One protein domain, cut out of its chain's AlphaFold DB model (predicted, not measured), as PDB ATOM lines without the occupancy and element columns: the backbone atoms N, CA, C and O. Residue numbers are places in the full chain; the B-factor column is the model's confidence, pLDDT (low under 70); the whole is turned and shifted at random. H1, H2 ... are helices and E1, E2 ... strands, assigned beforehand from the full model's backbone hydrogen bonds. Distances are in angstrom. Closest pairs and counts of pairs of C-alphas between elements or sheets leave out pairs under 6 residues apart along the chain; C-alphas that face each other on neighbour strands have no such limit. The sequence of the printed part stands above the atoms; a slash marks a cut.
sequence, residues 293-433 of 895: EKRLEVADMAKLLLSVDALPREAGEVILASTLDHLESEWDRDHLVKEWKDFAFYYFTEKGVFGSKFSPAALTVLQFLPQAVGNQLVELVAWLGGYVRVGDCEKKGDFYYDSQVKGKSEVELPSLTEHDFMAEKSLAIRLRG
ATOM      1  N   GLU A 293      73.041 -18.137 -14.049       94.44
ATOM      2  CA  GLU A 293      72.857 -19.467 -14.632       94.44
ATOM      3  C   GLU A 293      73.517 -20.535 -13.758       94.44
ATOM      4  O   GLU A 293      72.890 -21.530 -13.400       94.44
ATOM      5  N   LYS A 294      74.752 -20.283 -13.304       92.56
ATOM      6  CA  LYS A 294      75.470 -21.233 -12.453       92.56
ATOM      7  C   LYS A 294      74.845 -21.356 -11.064       92.56
ATOM      8  O   LYS A 294      74.825 -22.443 -10.486       92.56
ATOM      9  N   ARG A 295      74.297 -20.262 -10.527       94.19
ATOM     10  CA  ARG A 295      73.556 -20.279  -9.254       94.19
ATOM     11  C   ARG A 295      72.278 -21.107  -9.371       94.19
ATOM     12  O   ARG A 295      71.965 -21.855  -8.448       94.19
ATOM     13  N   LEU A 296      71.571 -20.996 -10.498       95.69
ATOM     14  CA  LEU A 296      70.387 -21.804 -10.797       95.69
ATOM     15  C   LEU A 296      70.742 -23.289 -10.935       95.69
ATOM     16  O   LEU A 296      70.071 -24.114 -10.325       95.69
ATOM     17  N   GLU A 297      71.834 -23.631 -11.626       94.62
ATOM     18  CA  GLU A 297      72.314 -25.021 -11.718       94.62
ATOM     19  C   GLU A 297      72.579 -25.639 -10.338       94.62
ATOM     20  O   GLU A 297      72.170 -26.769 -10.067       94.62
ATOM     21  N   VAL A 298      73.243 -24.897  -9.443       94.62
ATOM     22  CA  VAL A 298      73.492 -25.351  -8.067       94.62
ATOM     23  C   VAL A 298      72.181 -25.527  -7.305       94.62
ATOM     24  O   VAL A 298      72.007 -26.533  -6.618       94.62
ATOM     25  N   ALA A 299      71.249 -24.583  -7.441       96.06
ATOM     26  CA  ALA A 299      69.953 -24.663  -6.783       96.06
ATOM     27  C   ALA A 299      69.118 -25.854  -7.272       96.06
ATOM     28  O   ALA A 299      68.503 -26.549  -6.466       96.06
ATOM     29  N   ASP A 300      69.113 -26.125  -8.574       96.31
ATOM     30  CA  ASP A 300      68.380 -27.249  -9.152       96.31
ATOM     31  C   ASP A 300      69.025 -28.591  -8.801       96.31
ATOM     32  O   ASP A 300      68.313 -29.561  -8.534       96.31
ATOM     33  N   MET A 301      70.358 -28.644  -8.695       96.12
ATOM     34  CA  MET A 301      71.045 -29.804  -8.132       96.12
ATOM     35  C   MET A 301      70.670 -30.007  -6.657       96.12
ATOM     36  O   MET A 301      70.368 -31.128  -6.261       96.12
ATOM     37  N   ALA A 302      70.618 -28.947  -5.844       97.19
ATOM     38  CA  ALA A 302      70.189 -29.050  -4.449       97.19
ATOM     39  C   ALA A 302      68.758 -29.607  -4.333       97.19
ATOM     40  O   ALA A 302      68.528 -30.528  -3.552       97.19
ATOM     41  N   LYS A 303      67.817 -29.129  -5.163       97.62
ATOM     42  CA  LYS A 303      66.440 -29.660  -5.229       97.62
ATOM     43  C   LYS A 303      66.397 -31.126  -5.656       97.62
ATOM     44  O   LYS A 303      65.615 -31.893  -5.104       97.62
ATOM     45  N   LEU A 304      67.225 -31.519  -6.628       96.88
ATOM     46  CA  LEU A 304      67.329 -32.910  -7.068       96.88
ATOM     47  C   LEU A 304      67.802 -33.820  -5.931       96.88
ATOM     48  O   LEU A 304      67.272 -34.911  -5.780       96.88
ATOM     49  N   LEU A 305      68.792 -33.395  -5.148       97.44
ATOM     50  CA  LEU A 305      69.275 -34.190  -4.019       97.44
ATOM     51  C   LEU A 305      68.260 -34.227  -2.868       97.44
ATOM     52  O   LEU A 305      68.133 -35.251  -2.212       97.44
ATOM     53  N   LEU A 306      67.503 -33.147  -2.658       97.62
ATOM     54  CA  LEU A 306      66.430 -33.075  -1.657       97.62
ATOM     55  C   LEU A 306      65.168 -33.868  -2.022       97.62
ATOM     56  O   LEU A 306      64.295 -34.018  -1.171       97.62
ATOM     57  N   SER A 307      65.036 -34.366  -3.255       96.88
ATOM     58  CA  SER A 307      63.878 -35.184  -3.644       96.88
ATOM     59  C   SER A 307      63.917 -36.601  -3.063       96.88
ATOM     60  O   SER A 307      62.946 -37.346  -3.201       96.88
ATOM     61  N   VAL A 308      65.027 -36.969  -2.420       96.44
ATOM     62  CA  VAL A 308      65.256 -38.272  -1.796       96.44
ATOM     63  C   VAL A 308      65.838 -38.104  -0.397       96.44
ATOM     64  O   VAL A 308      66.462 -37.090  -0.082       96.44
ATOM     65  N   ASP A 309      65.674 -39.129   0.433       96.75
ATOM     66  CA  ASP A 309      66.282 -39.149   1.759       96.75
ATOM     67  C   ASP A 309      67.805 -39.304   1.654       96.75
ATOM     68  O   ASP A 309      68.323 -40.192   0.966       96.75
ATOM     69  N   ALA A 310      68.534 -38.438   2.356       97.06
ATOM     70  CA  ALA A 310      69.983 -38.527   2.442       97.06
ATOM     71  C   ALA A 310      70.392 -39.700   3.328       97.06
ATOM     72  O   ALA A 310      69.996 -39.783   4.494       97.06
ATOM     73  N   LEU A 311      71.250 -40.569   2.804       97.44
ATOM     74  CA  LEU A 311      71.827 -41.652   3.583       97.44
ATOM     75  C   LEU A 311      73.131 -41.187   4.237       97.44
ATOM     76  O   LEU A 311      73.972 -40.593   3.552       97.44
ATOM     77  N   PRO A 312      73.327 -41.457   5.541       96.69
ATOM     78  CA  PRO A 312      74.587 -41.166   6.207       96.69
ATOM     79  C   PRO A 312      75.708 -42.022   5.615       96.69
ATOM     80  O   PRO A 312      75.457 -43.060   4.990       96.69
ATOM     81  N   ARG A 313      76.946 -41.578   5.836       94.88
ATOM     82  CA  ARG A 313      78.154 -42.167   5.256       94.88
ATOM     83  C   ARG A 313      78.185 -43.692   5.310       94.88
ATOM     84  O   ARG A 313      78.325 -44.331   4.273       94.88
ATOM     85  N   GLU A 314      78.020 -44.275   6.493       95.12
ATOM     86  CA  GLU A 314      78.158 -45.719   6.696       95.12
ATOM     87  C   GLU A 314      77.109 -46.505   5.897       95.12
ATOM     88  O   GLU A 314      77.428 -47.513   5.270       95.12
ATOM     89  N   ALA A 315      75.861 -46.028   5.875       96.62
ATOM     90  CA  ALA A 315      74.778 -46.683   5.147       96.62
ATOM     91  C   ALA A 315      74.964 -46.569   3.626       96.62
ATOM     92  O   ALA A 315      74.807 -47.556   2.905       96.62
ATOM     93  N   GLY A 316      75.327 -45.378   3.140       95.56
ATOM     94  CA  GLY A 316      75.556 -45.133   1.717       95.56
ATOM     95  C   GLY A 316      76.722 -45.950   1.160       95.56
ATOM     96  O   GLY A 316      76.576 -46.588   0.116       95.56
ATOM     97  N   GLU A 317      77.847 -46.001   1.881       95.12
ATOM     98  CA  GLU A 317      79.021 -46.794   1.497       95.12
ATOM     99  C   GLU A 317      78.709 -48.300   1.441       95.12
ATOM    100  O   GLU A 317      79.116 -48.975   0.492       95.12
ATOM    101  N   VAL A 318      77.948 -48.831   2.408       95.81
ATOM    102  CA  VAL A 318      77.535 -50.248   2.420       95.81
ATOM    103  C   VAL A 318      76.637 -50.576   1.225       95.81
ATOM    104  O   VAL A 318      76.865 -51.578   0.545       95.81
ATOM    105  N   ILE A 319      75.649 -49.728   0.922       94.88
ATOM    106  CA  ILE A 319      74.753 -49.939  -0.225       94.88
ATOM    107  C   ILE A 319      75.541 -49.888  -1.537       94.88
ATOM    108  O   ILE A 319      75.386 -50.770  -2.386       94.88
ATOM    109  N   LEU A 320      76.433 -48.908  -1.698       93.25
ATOM    110  CA  LEU A 320      77.293 -48.808  -2.877       93.25
ATOM    111  C   LEU A 320      78.169 -50.050  -3.060       93.25
ATOM    112  O   LEU A 320      78.225 -50.580  -4.165       93.25
ATOM    113  N   ALA A 321      78.787 -50.557  -1.992       93.56
ATOM    114  CA  ALA A 321      79.592 -51.773  -2.061       93.56
ATOM    115  C   ALA A 321      78.747 -53.007  -2.436       93.56
ATOM    116  O   ALA A 321      79.120 -53.753  -3.338       93.56
ATOM    117  N   SER A 322      77.572 -53.177  -1.820       92.56
ATOM    118  CA  SER A 322      76.683 -54.335  -2.048       92.56
ATOM    119  C   SER A 322      76.054 -54.406  -3.446       92.56
ATOM    120  O   SER A 322      75.461 -55.407  -3.826       92.56
ATOM    121  N   THR A 323      76.137 -53.333  -4.229       92.19
ATOM    122  CA  THR A 323      75.492 -53.237  -5.551       92.19
ATOM    123  C   THR A 323      76.471 -53.455  -6.708       92.19
ATOM    124  O   THR A 323      76.079 -53.384  -7.878       92.19
ATOM    125  N   LEU A 324      77.732 -53.756  -6.391       92.38
ATOM    126  CA  LEU A 324      78.815 -54.029  -7.338       92.38
ATOM    127  C   LEU A 324      79.030 -55.522  -7.620       92.38
ATOM    128  O   LEU A 324      79.986 -55.878  -8.301       92.38
ATOM    129  N   ASP A 325      78.127 -56.394  -7.170       88.44
ATOM    130  CA  ASP A 325      78.231 -57.854  -7.344       88.44
ATOM    131  C   ASP A 325      78.294 -58.313  -8.811       88.44
ATOM    132  O   ASP A 325      78.753 -59.412  -9.104       88.44
ATOM    133  N   HIS A 326      77.856 -57.464  -9.743       86.75
ATOM    134  CA  HIS A 326      77.923 -57.711 -11.184       86.75
ATOM    135  C   HIS A 326      79.332 -57.537 -11.780       86.75
ATOM    136  O   HIS A 326      79.547 -57.874 -12.943       86.75
ATOM    137  N   LEU A 327      80.285 -56.990 -11.018       90.50
ATOM    138  CA  LEU A 327      81.680 -56.874 -11.432       90.50
ATOM    139  C   LEU A 327      82.440 -58.148 -11.057       90.50
ATOM    140  O   LEU A 327      82.508 -58.528  -9.889       90.50
ATOM    141  N   GLU A 328      83.045 -58.790 -12.055       87.19
ATOM    142  CA  GLU A 328      83.759 -60.064 -11.871       87.19
ATOM    143  C   GLU A 328      85.133 -59.878 -11.218       87.19
ATOM    144  O   GLU A 328      85.615 -60.745 -10.489       87.19
ATOM    145  N   SER A 329      85.761 -58.733 -11.476       90.62
ATOM    146  CA  SER A 329      87.078 -58.370 -10.967       90.62
ATOM    147  C   SER A 329      86.966 -57.790  -9.560       90.62
ATOM    148  O   SER A 329      86.373 -56.733  -9.339       90.62
ATOM    149  N   GLU A 330      87.567 -58.477  -8.588       91.50
ATOM    150  CA  GLU A 330      87.663 -57.994  -7.207       91.50
ATOM    151  C   GLU A 330      88.423 -56.665  -7.122       91.50
ATOM    152  O   GLU A 330      88.000 -55.763  -6.406       91.50
ATOM    153  N   TRP A 331      89.467 -56.503  -7.941       91.62
ATOM    154  CA  TRP A 331      90.251 -55.273  -8.004       91.62
ATOM    155  C   TRP A 331      89.417 -54.069  -8.462       91.62
ATOM    156  O   TRP A 331      89.498 -53.007  -7.845       91.62
ATOM    157  N   ASP A 332      88.578 -54.229  -9.492       90.31
ATOM    158  CA  ASP A 332      87.717 -53.141  -9.980       90.31
ATOM    159  C   ASP A 332      86.661 -52.749  -8.938       90.31
ATOM    160  O   ASP A 332      86.400 -51.560  -8.733       90.31
ATOM    161  N   ARG A 333      86.097 -53.735  -8.223       92.19
ATOM    162  CA  ARG A 333      85.170 -53.483  -7.106       92.19
ATOM    163  C   ARG A 333      85.839 -52.669  -6.008       92.19
ATOM    164  O   ARG A 333      85.317 -51.620  -5.630       92.19
ATOM    165  N   ASP A 334      86.997 -53.113  -5.531       92.06
ATOM    166  CA  ASP A 334      87.728 -52.437  -4.457       92.06
ATOM    167  C   ASP A 334      88.159 -51.027  -4.859       92.06
ATOM    168  O   ASP A 334      88.075 -50.090  -4.058       92.06
ATOM    169  N   HIS A 335      88.579 -50.857  -6.113       92.19
ATOM    170  CA  HIS A 335      88.947 -49.561  -6.659       92.19
ATOM    171  C   HIS A 335      87.756 -48.592  -6.657       92.19
ATOM    172  O   HIS A 335      87.883 -47.476  -6.150       92.19
ATOM    173  N   LEU A 336      86.585 -49.012  -7.147       92.19
ATOM    174  CA  LEU A 336      85.380 -48.173  -7.144       92.19
ATOM    175  C   LEU A 336      84.897 -47.856  -5.734       92.19
ATOM    176  O   LEU A 336      84.608 -46.700  -5.430       92.19
ATOM    177  N   VAL A 337      84.879 -48.849  -4.843       91.69
ATOM    178  CA  VAL A 337      84.526 -48.640  -3.435       91.69
ATOM    179  C   VAL A 337      85.457 -47.610  -2.799       91.69
ATOM    180  O   VAL A 337      84.990 -46.706  -2.114       91.69
ATOM    181  N   LYS A 338      86.768 -47.689  -3.044       92.19
ATOM    182  CA  LYS A 338      87.733 -46.701  -2.543       92.19
ATOM    183  C   LYS A 338      87.479 -45.303  -3.114       92.19
ATOM    184  O   LYS A 338      87.616 -44.311  -2.400       92.19
ATOM    185  N   GLU A 339      87.112 -45.201  -4.386       91.19
ATOM    186  CA  GLU A 339      86.817 -43.913  -5.010       91.19
ATOM    187  C   GLU A 339      85.507 -43.291  -4.538       91.19
ATOM    188  O   GLU A 339      85.415 -42.065  -4.497       91.19
ATOM    189  N   TRP A 340      84.522 -44.099  -4.164       92.56
ATOM    190  CA  TRP A 340      83.206 -43.629  -3.735       92.56
ATOM    191  C   TRP A 340      83.062 -43.444  -2.226       92.56
ATOM    192  O   TRP A 340      81.982 -43.092  -1.759       92.56
ATOM    193  N   LYS A 341      84.129 -43.666  -1.464       93.81
ATOM    194  CA  LYS A 341      84.175 -43.473  -0.012       93.81
ATOM    195  C   LYS A 341      84.390 -42.018   0.397       93.81
ATOM    196  O   LYS A 341      84.792 -41.174  -0.406       93.81
ATOM    197  N   ASP A 342      84.174 -41.771   1.686       93.75
ATOM    198  CA  ASP A 342      84.516 -40.534   2.396       93.75
ATOM    199  C   ASP A 342      83.616 -39.331   2.084       93.75
ATOM    200  O   ASP A 342      84.019 -38.185   2.297       93.75
ATOM    201  N   PHE A 343      82.382 -39.555   1.634       95.69
ATOM    202  CA  PHE A 343      81.363 -38.502   1.569       95.69
ATOM    203  C   PHE A 343      80.544 -38.468   2.863       95.69
ATOM    204  O   PHE A 343      80.380 -39.488   3.528       95.69
ATOM    205  N   ALA A 344      80.033 -37.293   3.245       95.50
ATOM    206  CA  ALA A 344      79.209 -37.172   4.451       95.50
ATOM    207  C   ALA A 344      77.824 -37.791   4.231       95.50
ATOM    208  O   ALA A 344      77.285 -38.455   5.115       95.50
ATOM    209  N   PHE A 345      77.277 -37.567   3.035       97.50
ATOM    210  CA  PHE A 345      75.937 -37.974   2.649       97.50
ATOM    211  C   PHE A 345      75.930 -38.561   1.240       97.50
ATOM    212  O   PHE A 345      76.637 -38.087   0.341       97.50
ATOM    213  N   TYR A 346      75.075 -39.562   1.053       97.75
ATOM    214  CA  TYR A 346      74.823 -40.216  -0.222       97.75
ATOM    215  C   TYR A 346      73.358 -40.052  -0.619       97.75
ATOM    216  O   TYR A 346      72.458 -40.257   0.194       97.75
ATOM    217  N   TYR A 347      73.127 -39.713  -1.883       97.75
ATOM    218  CA  TYR A 347      71.804 -39.408  -2.424       97.75
ATOM    219  C   TYR A 347      71.518 -40.303  -3.629       97.75
ATOM    220  O   TYR A 347      72.210 -40.229  -4.647       97.75
ATOM    221  N   PHE A 348      70.500 -41.156  -3.517       96.69
ATOM    222  CA  PHE A 348      70.120 -42.139  -4.536       96.69
ATOM    223  C   PHE A 348      68.919 -41.626  -5.332       96.69
ATOM    224  O   PHE A 348      67.774 -41.945  -5.028       96.69
ATOM    225  N   THR A 349      69.183 -40.802  -6.343       96.62
ATOM    226  CA  THR A 349      68.147 -40.108  -7.128       96.62
ATOM    227  C   THR A 349      67.790 -40.864  -8.412       96.62
ATOM    228  O   THR A 349      68.521 -41.748  -8.868       96.62
ATOM    229  N   GLU A 350      66.712 -40.442  -9.079       93.81
ATOM    230  CA  GLU A 350      66.335 -40.941 -10.411       93.81
ATOM    231  C   GLU A 350      67.395 -40.663 -11.497       93.81
ATOM    232  O   GLU A 350      67.492 -41.409 -12.474       93.81
ATOM    233  N   LYS A 351      68.226 -39.624 -11.319       93.75
ATOM    234  CA  LYS A 351      69.275 -39.235 -12.277       93.75
ATOM    235  C   LYS A 351      70.616 -39.908 -11.997       93.75
ATOM    236  O   LYS A 351      71.470 -39.980 -12.883       93.75
ATOM    237  N   GLY A 352      70.835 -40.404 -10.785       94.81
ATOM    238  CA  GLY A 352      72.112 -40.990 -10.397       94.81
ATOM    239  C   GLY A 352      72.299 -41.118  -8.897       94.81
ATOM    240  O   GLY A 352      71.504 -40.599  -8.110       94.81
ATOM    241  N   VAL A 353      73.395 -41.774  -8.525       95.81
ATOM    242  CA  VAL A 353      73.877 -41.788  -7.143       95.81
ATOM    243  C   VAL A 353      74.944 -40.714  -6.976       95.81
ATOM    244  O   VAL A 353      75.910 -40.664  -7.744       95.81
ATOM    245  N   PHE A 354      74.765 -39.853  -5.980       96.62
ATOM    246  CA  PHE A 354      75.628 -38.705  -5.717       96.62
ATOM    247  C   PHE A 354      76.236 -38.780  -4.317       96.62
ATOM    248  O   PHE A 354      75.548 -39.130  -3.359       96.62
ATOM    249  N   GLY A 355      77.511 -38.409  -4.201       96.62
ATOM    250  CA  GLY A 355      78.195 -38.184  -2.929       96.62
ATOM    251  C   GLY A 355      78.362 -36.688  -2.666       96.62
ATOM    252  O   GLY A 355      78.801 -35.949  -3.552       96.62
ATOM    253  N   SER A 356      78.022 -36.226  -1.463       96.38
ATOM    254  CA  SER A 356      78.151 -34.817  -1.074       96.38
ATOM    255  C   SER A 356      78.632 -34.649   0.368       96.38
ATOM    256  O   SER A 356      78.429 -35.515   1.222       96.38
ATOM    257  N   LYS A 357      79.246 -33.495   0.651       95.62
ATOM    258  CA  LYS A 357      79.514 -33.025   2.018       95.62
ATOM    259  C   LYS A 357      78.309 -32.340   2.669       95.62
ATOM    260  O   LYS A 357      78.290 -32.171   3.886       95.62
ATOM    261  N   PHE A 358      77.330 -31.907   1.876       96.62
ATOM    262  CA  PHE A 358      76.218 -31.097   2.367       96.62
ATOM    263  C   PHE A 358      75.125 -31.969   2.973       96.62
ATOM    264  O   PHE A 358      74.702 -32.960   2.374       96.62
ATOM    265  N   SER A 359      74.663 -31.571   4.156       96.62
ATOM    266  CA  SER A 359      73.494 -32.166   4.799       96.62
ATOM    267  C   SER A 359      72.202 -31.700   4.117       96.62
ATOM    268  O   SER A 359      72.201 -30.645   3.474       96.62
ATOM    269  N   PRO A 360      71.069 -32.399   4.311       97.62
ATOM    270  CA  PRO A 360      69.768 -31.941   3.815       97.62
ATOM    271  C   PRO A 360      69.417 -30.506   4.238       97.62
ATOM    272  O   PRO A 360      68.884 -29.726   3.450       97.62
ATOM    273  N   ALA A 361      69.780 -30.111   5.463       97.19
ATOM    274  CA  ALA A 361      69.575 -28.746   5.944       97.19
ATOM    275  C   ALA A 361      70.393 -27.727   5.132       97.19
ATOM    276  O   ALA A 361      69.854 -26.712   4.696       97.19
ATOM    277  N   ALA A 362      71.668 -28.020   4.854       96.94
ATOM    278  CA  ALA A 362      72.509 -27.154   4.029       96.94
ATOM    279  C   ALA A 362      71.998 -27.064   2.582       96.94
ATOM    280  O   ALA A 362      71.954 -25.975   2.011       96.94
ATOM    281  N   LEU A 363      71.540 -28.180   2.005       97.69
ATOM    282  CA  LEU A 363      70.920 -28.200   0.675       97.69
ATOM    283  C   LEU A 363      69.641 -27.355   0.615       97.69
ATOM    284  O   LEU A 363      69.413 -26.651  -0.369       97.69
ATOM    285  N   THR A 364      68.846 -27.365   1.688       97.75
ATOM    286  CA  THR A 364      67.634 -26.538   1.814       97.75
ATOM    287  C   THR A 364      67.960 -25.047   1.790       97.75
ATOM    288  O   THR A 364      67.147 -24.258   1.319       97.75
ATOM    289  N   VAL A 365      69.145 -24.646   2.255       97.69
ATOM    290  CA  VAL A 365      69.626 -23.263   2.135       97.69
ATOM    291  C   VAL A 365      70.180 -23.003   0.730       97.69
ATOM    292  O   VAL A 365      69.854 -21.988   0.118       97.69
ATOM    293  N   LEU A 366      70.971 -23.929   0.177       96.69
ATOM    294  CA  LEU A 366      71.620 -23.775  -1.132       96.69
ATOM    295  C   LEU A 366      70.636 -23.712  -2.311       96.69
ATOM    296  O   LEU A 366      70.951 -23.079  -3.317       96.69
ATOM    297  N   GLN A 367      69.423 -24.263  -2.194       97.00
ATOM    298  CA  GLN A 367      68.376 -24.053  -3.207       97.00
ATOM    299  C   GLN A 367      67.960 -22.575  -3.346       97.00
ATOM    300  O   GLN A 367      67.392 -22.198  -4.371       97.00
ATOM    301  N   PHE A 368      68.242 -21.747  -2.329       97.00
ATOM    302  CA  PHE A 368      67.968 -20.309  -2.324       97.00
ATOM    303  C   PHE A 368      69.175 -19.445  -2.732       97.00
ATOM    304  O   PHE A 368      69.137 -18.217  -2.642       97.00
ATOM    305  N   LEU A 369      70.262 -20.067  -3.204       96.12
ATOM    306  CA  LEU A 369      71.452 -19.361  -3.682       96.12
ATOM    307  C   LEU A 369      71.159 -18.295  -4.765       96.12
ATOM    308  O   LEU A 369      71.777 -17.231  -4.707       96.12
ATOM    309  N   PRO A 370      70.227 -18.496  -5.722       96.88
ATOM    310  CA  PRO A 370      69.885 -17.473  -6.715       96.88
ATOM    311  C   PRO A 370      69.272 -16.202  -6.111       96.88
ATOM    312  O   PRO A 370      69.397 -15.132  -6.701       96.88
ATOM    313  N   GLN A 371      68.610 -16.307  -4.952       96.88
ATOM    314  CA  GLN A 371      68.001 -15.176  -4.242       96.88
ATOM    315  C   GLN A 371      68.959 -14.516  -3.240       96.88
ATOM    316  O   GLN A 371      68.652 -13.442  -2.721       96.88
ATOM    317  N   ALA A 372      70.104 -15.138  -2.953       95.44
ATOM    318  CA  ALA A 372      71.063 -14.617  -1.995       95.44
ATOM    319  C   ALA A 372      71.741 -13.341  -2.519       95.44
ATOM    320  O   ALA A 372      72.177 -13.256  -3.669       95.44
ATOM    321  N   VAL A 373      71.874 -12.356  -1.634       93.44
ATOM    322  CA  VAL A 373      72.568 -11.083  -1.872       93.44
ATOM    323  C   VAL A 373      73.452 -10.756  -0.672       93.44
ATOM    324  O   VAL A 373      73.286 -11.331   0.408       93.44
ATOM    325  N   GLY A 374      74.379  -9.813  -0.818       91.50
ATOM    326  CA  GLY A 374      75.167  -9.376   0.326       91.50
ATOM    327  C   GLY A 374      76.136 -10.461   0.827       91.50
ATOM    328  O   GLY A 374      76.538 -11.389   0.120       91.50
ATOM    329  N   ASN A 375      76.434 -10.398   2.127       90.81
ATOM    330  CA  ASN A 375      77.296 -11.374   2.804       90.81
ATOM    331  C   ASN A 375      76.803 -12.821   2.652       90.81
ATOM    332  O   ASN A 375      77.621 -13.728   2.540       90.81
ATOM    333  N   GLN A 376      75.484 -13.032   2.606       92.44
ATOM    334  CA  GLN A 376      74.895 -14.367   2.484       92.44
ATOM    335  C   GLN A 376      75.277 -15.024   1.157       92.44
ATOM    336  O   GLN A 376      75.620 -16.201   1.132       92.44
ATOM    337  N   LEU A 377      75.280 -14.261   0.058       95.00
ATOM    338  CA  LEU A 377      75.729 -14.766  -1.239       95.00
ATOM    339  C   LEU A 377      77.190 -15.220  -1.172       95.00
ATOM    340  O   LEU A 377      77.523 -16.312  -1.625       95.00
ATOM    341  N   VAL A 378      78.050 -14.388  -0.585       94.31
ATOM    342  CA  VAL A 378      79.483 -14.675  -0.450       94.31
ATOM    343  C   VAL A 378      79.720 -15.940   0.372       94.31
ATOM    344  O   VAL A 378      80.491 -16.803  -0.040       94.31
ATOM    345  N   GLU A 379      79.031 -16.078   1.502       93.62
ATOM    346  CA  GLU A 379      79.166 -17.231   2.393       93.62
ATOM    347  C   GLU A 379      78.658 -18.519   1.744       93.62
ATOM    348  O   GLU A 379      79.362 -19.529   1.769       93.62
ATOM    349  N   LEU A 380      77.495 -18.487   1.084       95.06
ATOM    350  CA  LEU A 380      76.969 -19.659   0.385       95.06
ATOM    351  C   LEU A 380      77.849 -20.071  -0.801       95.06
ATOM    352  O   LEU A 380      78.032 -21.260  -1.046       95.06
ATOM    353  N   VAL A 381      78.451 -19.124  -1.525       94.25
ATOM    354  CA  VAL A 381      79.426 -19.456  -2.576       94.25
ATOM    355  C   VAL A 381      80.732 -19.996  -1.987       94.25
ATOM    356  O   VAL A 381      81.358 -20.875  -2.587       94.25
ATOM    357  N   ALA A 382      81.147 -19.512  -0.814       92.81
ATOM    358  CA  ALA A 382      82.300 -20.047  -0.098       92.81
ATOM    359  C   ALA A 382      82.058 -21.484   0.393       92.81
ATOM    360  O   ALA A 382      82.996 -22.276   0.402       92.81
ATOM    361  N   TRP A 383      80.811 -21.864   0.710       93.94
ATOM    362  CA  TRP A 383      80.465 -23.256   1.032       93.94
ATOM    363  C   TRP A 383      80.764 -24.218  -0.122       93.94
ATOM    364  O   TRP A 383      81.198 -25.345   0.111       93.94
ATOM    365  N   LEU A 384      80.547 -23.769  -1.362       92.56
ATOM    366  CA  LEU A 384      80.787 -24.548  -2.582       92.56
ATOM    367  C   LEU A 384      82.275 -24.682  -2.938       92.56
ATOM    368  O   LEU A 384      82.613 -25.437  -3.847       92.56
ATOM    369  N   GLY A 385      83.153 -23.921  -2.281       86.62
ATOM    370  CA  GLY A 385      84.596 -24.059  -2.440       86.62
ATOM    371  C   GLY A 385      85.143 -25.308  -1.746       86.62
ATOM    372  O   GLY A 385      84.446 -25.973  -0.978       86.62
ATOM    373  N   GLY A 386      86.418 -25.600  -2.007       84.88
ATOM    374  CA  GLY A 386      87.171 -26.620  -1.283       84.88
ATOM    375  C   GLY A 386      86.893 -28.051  -1.735       84.88
ATOM    376  O   GLY A 386      86.767 -28.346  -2.924       84.88
ATOM    377  N   TYR A 387      86.867 -28.961  -0.767       87.62
ATOM    378  CA  TYR A 387      86.808 -30.403  -1.000       87.62
ATOM    379  C   TYR A 387      85.374 -30.915  -0.835       87.62
ATOM    380  O   TYR A 387      84.578 -30.298  -0.135       87.62
ATOM    381  N   VAL A 388      85.027 -32.035  -1.478       87.62
ATOM    382  CA  VAL A 388      83.687 -32.666  -1.360       87.62
ATOM    383  C   VAL A 388      83.710 -33.880  -0.419       87.62
ATOM    384  O   VAL A 388      82.674 -34.296   0.094       87.62
ATOM    385  N   ARG A 389      84.898 -34.439  -0.162       91.50
ATOM    386  CA  ARG A 389      85.103 -35.562   0.759       91.50
ATOM    387  C   ARG A 389      85.402 -35.051   2.161       91.50
ATOM    388  O   ARG A 389      86.208 -34.136   2.325       91.50
ATOM    389  N   VAL A 390      84.811 -35.676   3.171       88.88
ATOM    390  CA  VAL A 390      84.925 -35.285   4.584       88.88
ATOM    391  C   VAL A 390      86.375 -35.318   5.056       88.88
ATOM    392  O   VAL A 390      86.844 -34.357   5.659       88.88
ATOM    393  N   GLY A 391      87.113 -36.378   4.715       86.31
ATOM    394  CA  GLY A 391      88.516 -36.515   5.115       86.31
ATOM    395  C   GLY A 391      89.419 -35.408   4.561       86.31
ATOM    396  O   GLY A 391      90.357 -34.986   5.234       86.31
ATOM    397  N   ASP A 392      89.123 -34.901   3.362       87.69
ATOM    398  CA  ASP A 392      89.854 -33.779   2.771       87.69
ATOM    399  C   ASP A 392      89.410 -32.436   3.368       87.69
ATOM    400  O   ASP A 392      90.258 -31.589   3.652       87.69
ATOM    401  N   CYS A 393      88.105 -32.270   3.628       87.62
ATOM    402  CA  CYS A 393      87.555 -31.089   4.302       87.62
ATOM    403  C   CYS A 393      88.190 -30.885   5.685       87.62
ATOM    404  O   CYS A 393      88.559 -29.771   6.050       87.62
ATOM    405  N   GLU A 394      88.352 -31.968   6.449       86.88
ATOM    406  CA  GLU A 394      88.948 -31.931   7.784       86.88
ATOM    407  C   GLU A 394      90.431 -31.568   7.772       86.88
ATOM    408  O   GLU A 394      90.869 -30.782   8.613       86.88
ATOM    409  N   LYS A 395      91.199 -32.155   6.847       87.62
ATOM    410  CA  LYS A 395      92.661 -32.015   6.801       87.62
ATOM    411  C   LYS A 395      93.115 -30.673   6.250       87.62
ATOM    412  O   LYS A 395      94.135 -30.156   6.694       87.62
ATOM    413  N   LYS A 396      92.406 -30.149   5.253       85.19
ATOM    414  CA  LYS A 396      92.863 -28.997   4.466       85.19
ATOM    415  C   LYS A 396      92.121 -27.699   4.790       85.19
ATOM    416  O   LYS A 396      92.520 -26.655   4.292       85.19
ATOM    417  N   GLY A 397      91.105 -27.767   5.653       83.25
ATOM    418  CA  GLY A 397      90.281 -26.624   6.037       83.25
ATOM    419  C   GLY A 397      89.261 -26.302   4.950       83.25
ATOM    420  O   GLY A 397      89.609 -25.867   3.855       83.25
ATOM    421  N   ASP A 398      87.988 -26.526   5.250       91.69
ATOM    422  CA  ASP A 398      86.873 -26.228   4.357       91.69
ATOM    423  C   ASP A 398      85.903 -25.285   5.062       91.69
ATOM    424  O   ASP A 398      85.500 -25.544   6.196       91.69
ATOM    425  N   PHE A 399      85.531 -24.186   4.403       93.50
ATOM    426  CA  PHE A 399      84.761 -23.119   5.044       93.50
ATOM    427  C   PHE A 399      83.379 -23.591   5.518       93.50
ATOM    428  O   PHE A 399      82.969 -23.258   6.631       93.50
ATOM    429  N   TYR A 400      82.672 -24.405   4.725       94.25
ATOM    430  CA  TYR A 400      81.398 -24.992   5.151       94.25
ATOM    431  C   TYR A 400      81.609 -25.952   6.322       94.25
ATOM    432  O   TYR A 400      80.904 -25.872   7.326       94.25
ATOM    433  N   TYR A 401      82.599 -26.836   6.215       93.19
ATOM    434  CA  TYR A 401      82.867 -27.818   7.257       93.19
ATOM    435  C   TYR A 401      83.250 -27.154   8.593       93.19
ATOM    436  O   TYR A 401      82.715 -27.495   9.646       93.19
ATOM    437  N   ASP A 402      84.131 -26.155   8.575       92.94
ATOM    438  CA  ASP A 402      84.553 -25.451   9.784       92.94
ATOM    439  C   ASP A 402      83.437 -24.588  10.392       92.94
ATOM    440  O   ASP A 402      83.268 -24.592  11.615       92.94
ATOM    441  N   SER A 403      82.662 -23.878   9.566       92.50
ATOM    442  CA  SER A 403      81.611 -22.979  10.060       92.50
ATOM    443  C   SER A 403      80.336 -23.719  10.467       92.50
ATOM    444  O   SER A 403      79.815 -23.474  11.551       92.50
ATOM    445  N   GLN A 404      79.841 -24.641   9.637       94.12
ATOM    446  CA  GLN A 404      78.536 -25.281   9.833       94.12
ATOM    447  C   GLN A 404      78.625 -26.630  10.543       94.12
ATOM    448  O   GLN A 404      77.763 -26.941  11.358       94.12
ATOM    449  N   VAL A 405      79.651 -27.441  10.254       92.94
ATOM    450  CA  VAL A 405      79.769 -28.790  10.842       92.94
ATOM    451  C   VAL A 405      80.478 -28.734  12.195       92.94
ATOM    452  O   VAL A 405      80.005 -29.321  13.164       92.94
ATOM    453  N   LYS A 406      81.590 -27.996  12.291       92.75
ATOM    454  CA  LYS A 406      82.337 -27.804  13.549       92.75
ATOM    455  C   LYS A 406      81.813 -26.654  14.416       92.75
ATOM    456  O   LYS A 406      82.220 -26.560  15.572       92.75
ATOM    457  N   GLY A 407      80.958 -25.780  13.881       92.81
ATOM    458  CA  GLY A 407      80.366 -24.665  14.629       92.81
ATOM    459  C   GLY A 407      81.373 -23.596  15.069       92.81
ATOM    460  O   GLY A 407      81.161 -22.938  16.088       92.81
ATOM    461  N   LYS A 408      82.492 -23.428  14.353       92.88
ATOM    462  CA  LYS A 408      83.470 -22.382  14.678       92.88
ATOM    463  C   LYS A 408      82.868 -21.009  14.360       92.88
ATOM    464  O   LYS A 408      82.467 -20.750  13.230       92.88
ATOM    465  N   SER A 409      82.842 -20.114  15.347       83.00
ATOM    466  CA  SER A 409      82.301 -18.754  15.199       83.00
ATOM    467  C   SER A 409      83.250 -17.784  14.489       83.00
ATOM    468  O   SER A 409      82.803 -16.783  13.940       83.00
ATOM    469  N   GLU A 410      84.552 -18.074  14.494       83.56
ATOM    470  CA  GLU A 410      85.605 -17.244  13.894       83.56
ATOM    471  C   GLU A 410      86.314 -18.013  12.774       83.56
ATOM    472  O   GLU A 410      87.488 -18.366  12.872       83.56
ATOM    473  N   VAL A 411      85.578 -18.333  11.709       85.88
ATOM    474  CA  VAL A 411      86.179 -18.871  10.483       85.88
ATOM    475  C   VAL A 411      86.431 -17.708   9.541       85.88
ATOM    476  O   VAL A 411      85.498 -17.007   9.149       85.88
ATOM    477  N   GLU A 412      87.693 -17.484   9.181       85.69
ATOM    478  CA  GLU A 412      88.007 -16.499   8.153       85.69
ATOM    479  C   GLU A 412      87.385 -16.922   6.820       85.69
ATOM    480  O   GLU A 412      87.540 -18.061   6.373       85.69
ATOM    481  N   LEU A 413      86.680 -15.989   6.177       85.25
ATOM    482  CA  LEU A 413      86.181 -16.188   4.825       85.25
ATOM    483  C   LEU A 413      87.376 -16.473   3.897       85.25
ATOM    484  O   LEU A 413      88.305 -15.657   3.864       85.25
ATOM    485  N   PRO A 414      87.366 -17.581   3.134       85.31
ATOM    486  CA  PRO A 414      88.434 -17.863   2.192       85.31
ATOM    487  C   PRO A 414      88.503 -16.754   1.141       85.31
ATOM    488  O   PRO A 414      87.480 -16.244   0.676       85.31
ATOM    489  N   SER A 415      89.723 -16.384   0.755       84.31
ATOM    490  CA  SER A 415      89.946 -15.466  -0.359       84.31
ATOM    491  C   SER A 415      89.430 -16.113  -1.639       84.31
ATOM    492  O   SER A 415      90.085 -16.994  -2.182       84.31
ATOM    493  N   LEU A 416      88.257 -15.689  -2.111       84.88
ATOM    494  CA  LEU A 416      87.710 -16.145  -3.385       84.88
ATOM    495  C   LEU A 416      88.554 -15.564  -4.521       84.88
ATOM    496  O   LEU A 416      88.558 -14.355  -4.751       84.88
ATOM    497  N   THR A 417      89.286 -16.429  -5.209       84.12
ATOM    498  CA  THR A 417      90.112 -16.102  -6.373       84.12
ATOM    499  C   THR A 417      89.412 -16.514  -7.664       84.12
ATOM    500  O   THR A 417      88.507 -17.347  -7.651       84.12
ATOM    501  N   GLU A 418      89.837 -15.971  -8.810       79.25
ATOM    502  CA  GLU A 418      89.311 -16.406 -10.114       79.25
ATOM    503  C   GLU A 418      89.495 -17.917 -10.341       79.25
ATOM    504  O   GLU A 418      88.608 -18.571 -10.888       79.25
ATOM    505  N   HIS A 419      90.612 -18.482  -9.870       77.75
ATOM    506  CA  HIS A 419      90.916 -19.908  -9.988       77.75
ATOM    507  C   HIS A 419      89.876 -20.786  -9.277       77.75
ATOM    508  O   HIS A 419      89.512 -21.845  -9.787       77.75
ATOM    509  N   ASP A 420      89.329 -20.326  -8.147       77.31
ATOM    510  CA  ASP A 420      88.316 -21.079  -7.403       77.31
ATOM    511  C   ASP A 420      87.036 -21.296  -8.214       77.31
ATOM    512  O   ASP A 420      86.311 -22.253  -7.960       77.31
ATOM    513  N   PHE A 421      86.749 -20.427  -9.186       75.88
ATOM    514  CA  PHE A 421      85.589 -20.541 -10.072       75.88
ATOM    515  C   PHE A 421      85.872 -21.327 -11.358       75.88
ATOM    516  O   PHE A 421      84.927 -21.699 -12.050       75.88
ATOM    517  N   MET A 422      87.146 -21.600 -11.665       61.72
ATOM    518  CA  MET A 422      87.558 -22.429 -12.806       61.72
ATOM    519  C   MET A 422      87.512 -23.925 -12.475       61.72
ATOM    520  O   MET A 422      87.238 -24.740 -13.355       61.72
ATOM    521  N   ALA A 423      87.758 -24.301 -11.218       64.94
ATOM    522  CA  ALA A 423      87.479 -25.653 -10.750       64.94
ATOM    523  C   ALA A 423      85.957 -25.874 -10.730       64.94
ATOM    524  O   ALA A 423      85.218 -25.003 -10.272       64.94
ATOM    525  N   GLU A 424      85.470 -27.025 -11.212       64.88
ATOM    526  CA  GLU A 424      84.045 -27.372 -11.129       64.88
ATOM    527  C   GLU A 424      83.600 -27.397  -9.657       64.88
ATOM    528  O   GLU A 424      83.710 -28.413  -8.968       64.88
ATOM    529  N   LYS A 425      83.076 -26.263  -9.169       66.69
ATOM    530  CA  LYS A 425      82.372 -26.165  -7.889       66.69
ATOM    531  C   LYS A 425      81.104 -26.999  -8.000       66.69
ATOM    532  O   LYS A 425      80.059 -26.523  -8.444       66.69
ATOM    533  N   SER A 426      81.221 -28.274  -7.663       75.00
ATOM    534  CA  SER A 426      80.119 -29.221  -7.693       75.00
ATOM    535  C   SER A 426      79.568 -29.394  -6.282       75.00
ATOM    536  O   SER A 426      80.281 -29.685  -5.326       75.00
ATOM    537  N   LEU A 427      78.258 -29.189  -6.153       90.94
ATOM    538  CA  LEU A 427      77.526 -29.407  -4.906       90.94
ATOM    539  C   LEU A 427      77.557 -30.891  -4.489       90.94
ATOM    540  O   LEU A 427      77.503 -31.225  -3.305       90.94
ATOM    541  N   ALA A 428      77.689 -31.790  -5.462       93.69
ATOM    542  CA  ALA A 428      77.900 -33.211  -5.255       93.69
ATOM    543  C   ALA A 428      78.638 -33.819  -6.449       93.69
ATOM    544  O   ALA A 428      78.549 -33.314  -7.569       93.69
ATOM    545  N   ILE A 429      79.313 -34.941  -6.218       93.25
ATOM    546  CA  ILE A 429      79.959 -35.726  -7.269       93.25
ATOM    547  C   ILE A 429      79.020 -36.864  -7.656       93.25
ATOM    548  O   ILE A 429      78.588 -37.636  -6.798       93.25
ATOM    549  N   ARG A 430      78.716 -36.991  -8.951       94.19
ATOM    550  CA  ARG A 430      77.992 -38.154  -9.476       94.19
ATOM    551  C   ARG A 430      78.922 -39.363  -9.456       94.19
ATOM    552  O   ARG A 430      79.931 -39.374 -10.156       94.19
ATOM    553  N   LEU A 431      78.574 -40.363  -8.656       93.81
ATOM    554  CA  LEU A 431      79.371 -41.576  -8.473       93.81
ATOM    555  C   LEU A 431      79.063 -42.600  -9.571       93.81
ATOM    556  O   LEU A 431      79.982 -43.204 -10.117       93.81
ATOM    557  N   ARG A 432      77.774 -42.744  -9.921       93.69
ATOM    558  CA  ARG A 432      77.283 -43.614 -11.003       93.69
ATOM    559  C   ARG A 432      75.884 -43.222 -11.504       93.69
ATOM    560  O   ARG A 432      75.285 -42.247 -11.026       93.69
ATOM    561  N   GLY A 433      75.355 -43.976 -12.473       92.69
ATOM    562  CA  GLY A 433      73.957 -43.893 -12.917       92.69
ATOM    563  C   GLY A 433      72.935 -44.217 -11.811       92.69
ATOM    564  O   GLY A 433      73.297 -44.491 -10.671       92.69
TER     565      GLY A 433
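What this domain is: This is residues 293 to 433 of the 895 residues of an uncharacterized protein of candidate division WWE3 bacterium RIFCSPLOWO2_01_FULL_41_18 (UniProt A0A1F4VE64). A small three-stranded sheet lies near the middle of an elongated body, with a helical hairpin, H2 and H3, reaching out to one end of the long axis and a loose cluster of short helices toward the other. H2 packs over one face of the sheet, residues 326 to 331 at the hairpin's turn stick out, H1 pairs with H4, H5 meets H7, and the last strand, E3, returns to complete the sheet. The printed part has 141 residues, with eight named helices and three named strands in the order H1 H2 H3 E1 E2 H4 H5 H6 H7 H8 E3; the sheet, E1 - E2 - E3, is antiparallel and the class is mostly helix. The whole is compact, with a radius of gyration of the C-alphas of 15.8 A, and spans 52 by 31 by 27 A.

Where its parts are: H1, residues 293 to 306, begins with C-alpha 293 at (72.857, -19.467, -14.632) and is 19.9 A long. H2, residues 313 to 322, and H3, residues 330 to 339, are each 14.3 A long. E1, residues 345 to 349, and E2, residues 352 to 356, are each 12.7 A long. H4 is residues 360 to 366; H5, residues 374 to 383, is 14.9 A long and begins at (75.167, -9.376, 0.326). H6 is residues 390 to 396, H7 residues 399 to 405 and H8 residues 418 to 422. E3, residues 429 to 432, ends with C-alpha 432 at (77.283, -43.614, -11.003).

How they stand to each other: E1 and E2 form an antiparallel hairpin, with N 347 and O 354 2.9 A apart, within hydrogen-bond range. E2 and E3 are antiparallel, with N 431 and O 353 within hydrogen-bond range at 2.8 A. H2 and the sheet make two layers, a helix on one face of a sheet, at a height of 9.9 A; the C-alphas of Gly 316 and Tyr 346 are the closest of H2 and E1, 5.3 A apart. H2 and H3, a helical hairpin, touch at Ala 321 and Val 337, C-alphas 6.0 A apart, at a shallow tilt of 24 degrees, opposite ways. H1 only grazes the sheet, with residues 304 to 306. H1 touches H4, closest C-alphas Ala 302 and Leu 363, 5.2 A, at a shallow tilt of 17 degrees, opposite ways. H5 touches H7, about perpendicular at 85 degrees, closest C-alphas Trp 383 and Tyr 400, 4.6 A. H6 and H7 are close but not clearly touching, closest C-alphas Cys 393 and Tyr 401, 6.4 A. H8 touches no helix. In each of the eight helices every O i to N i+4 pair is within hydrogen-bond range.

The domain as a whole: The two C-alphas farthest apart, those of Glu 328 and Gly 374, are 52.8 A apart. The printed part has no cut. The link from H7 to H8, residues 406 to 417, is long. The mean pLDDT of the printed part is 91.7, with residues 422 to 425 under 70.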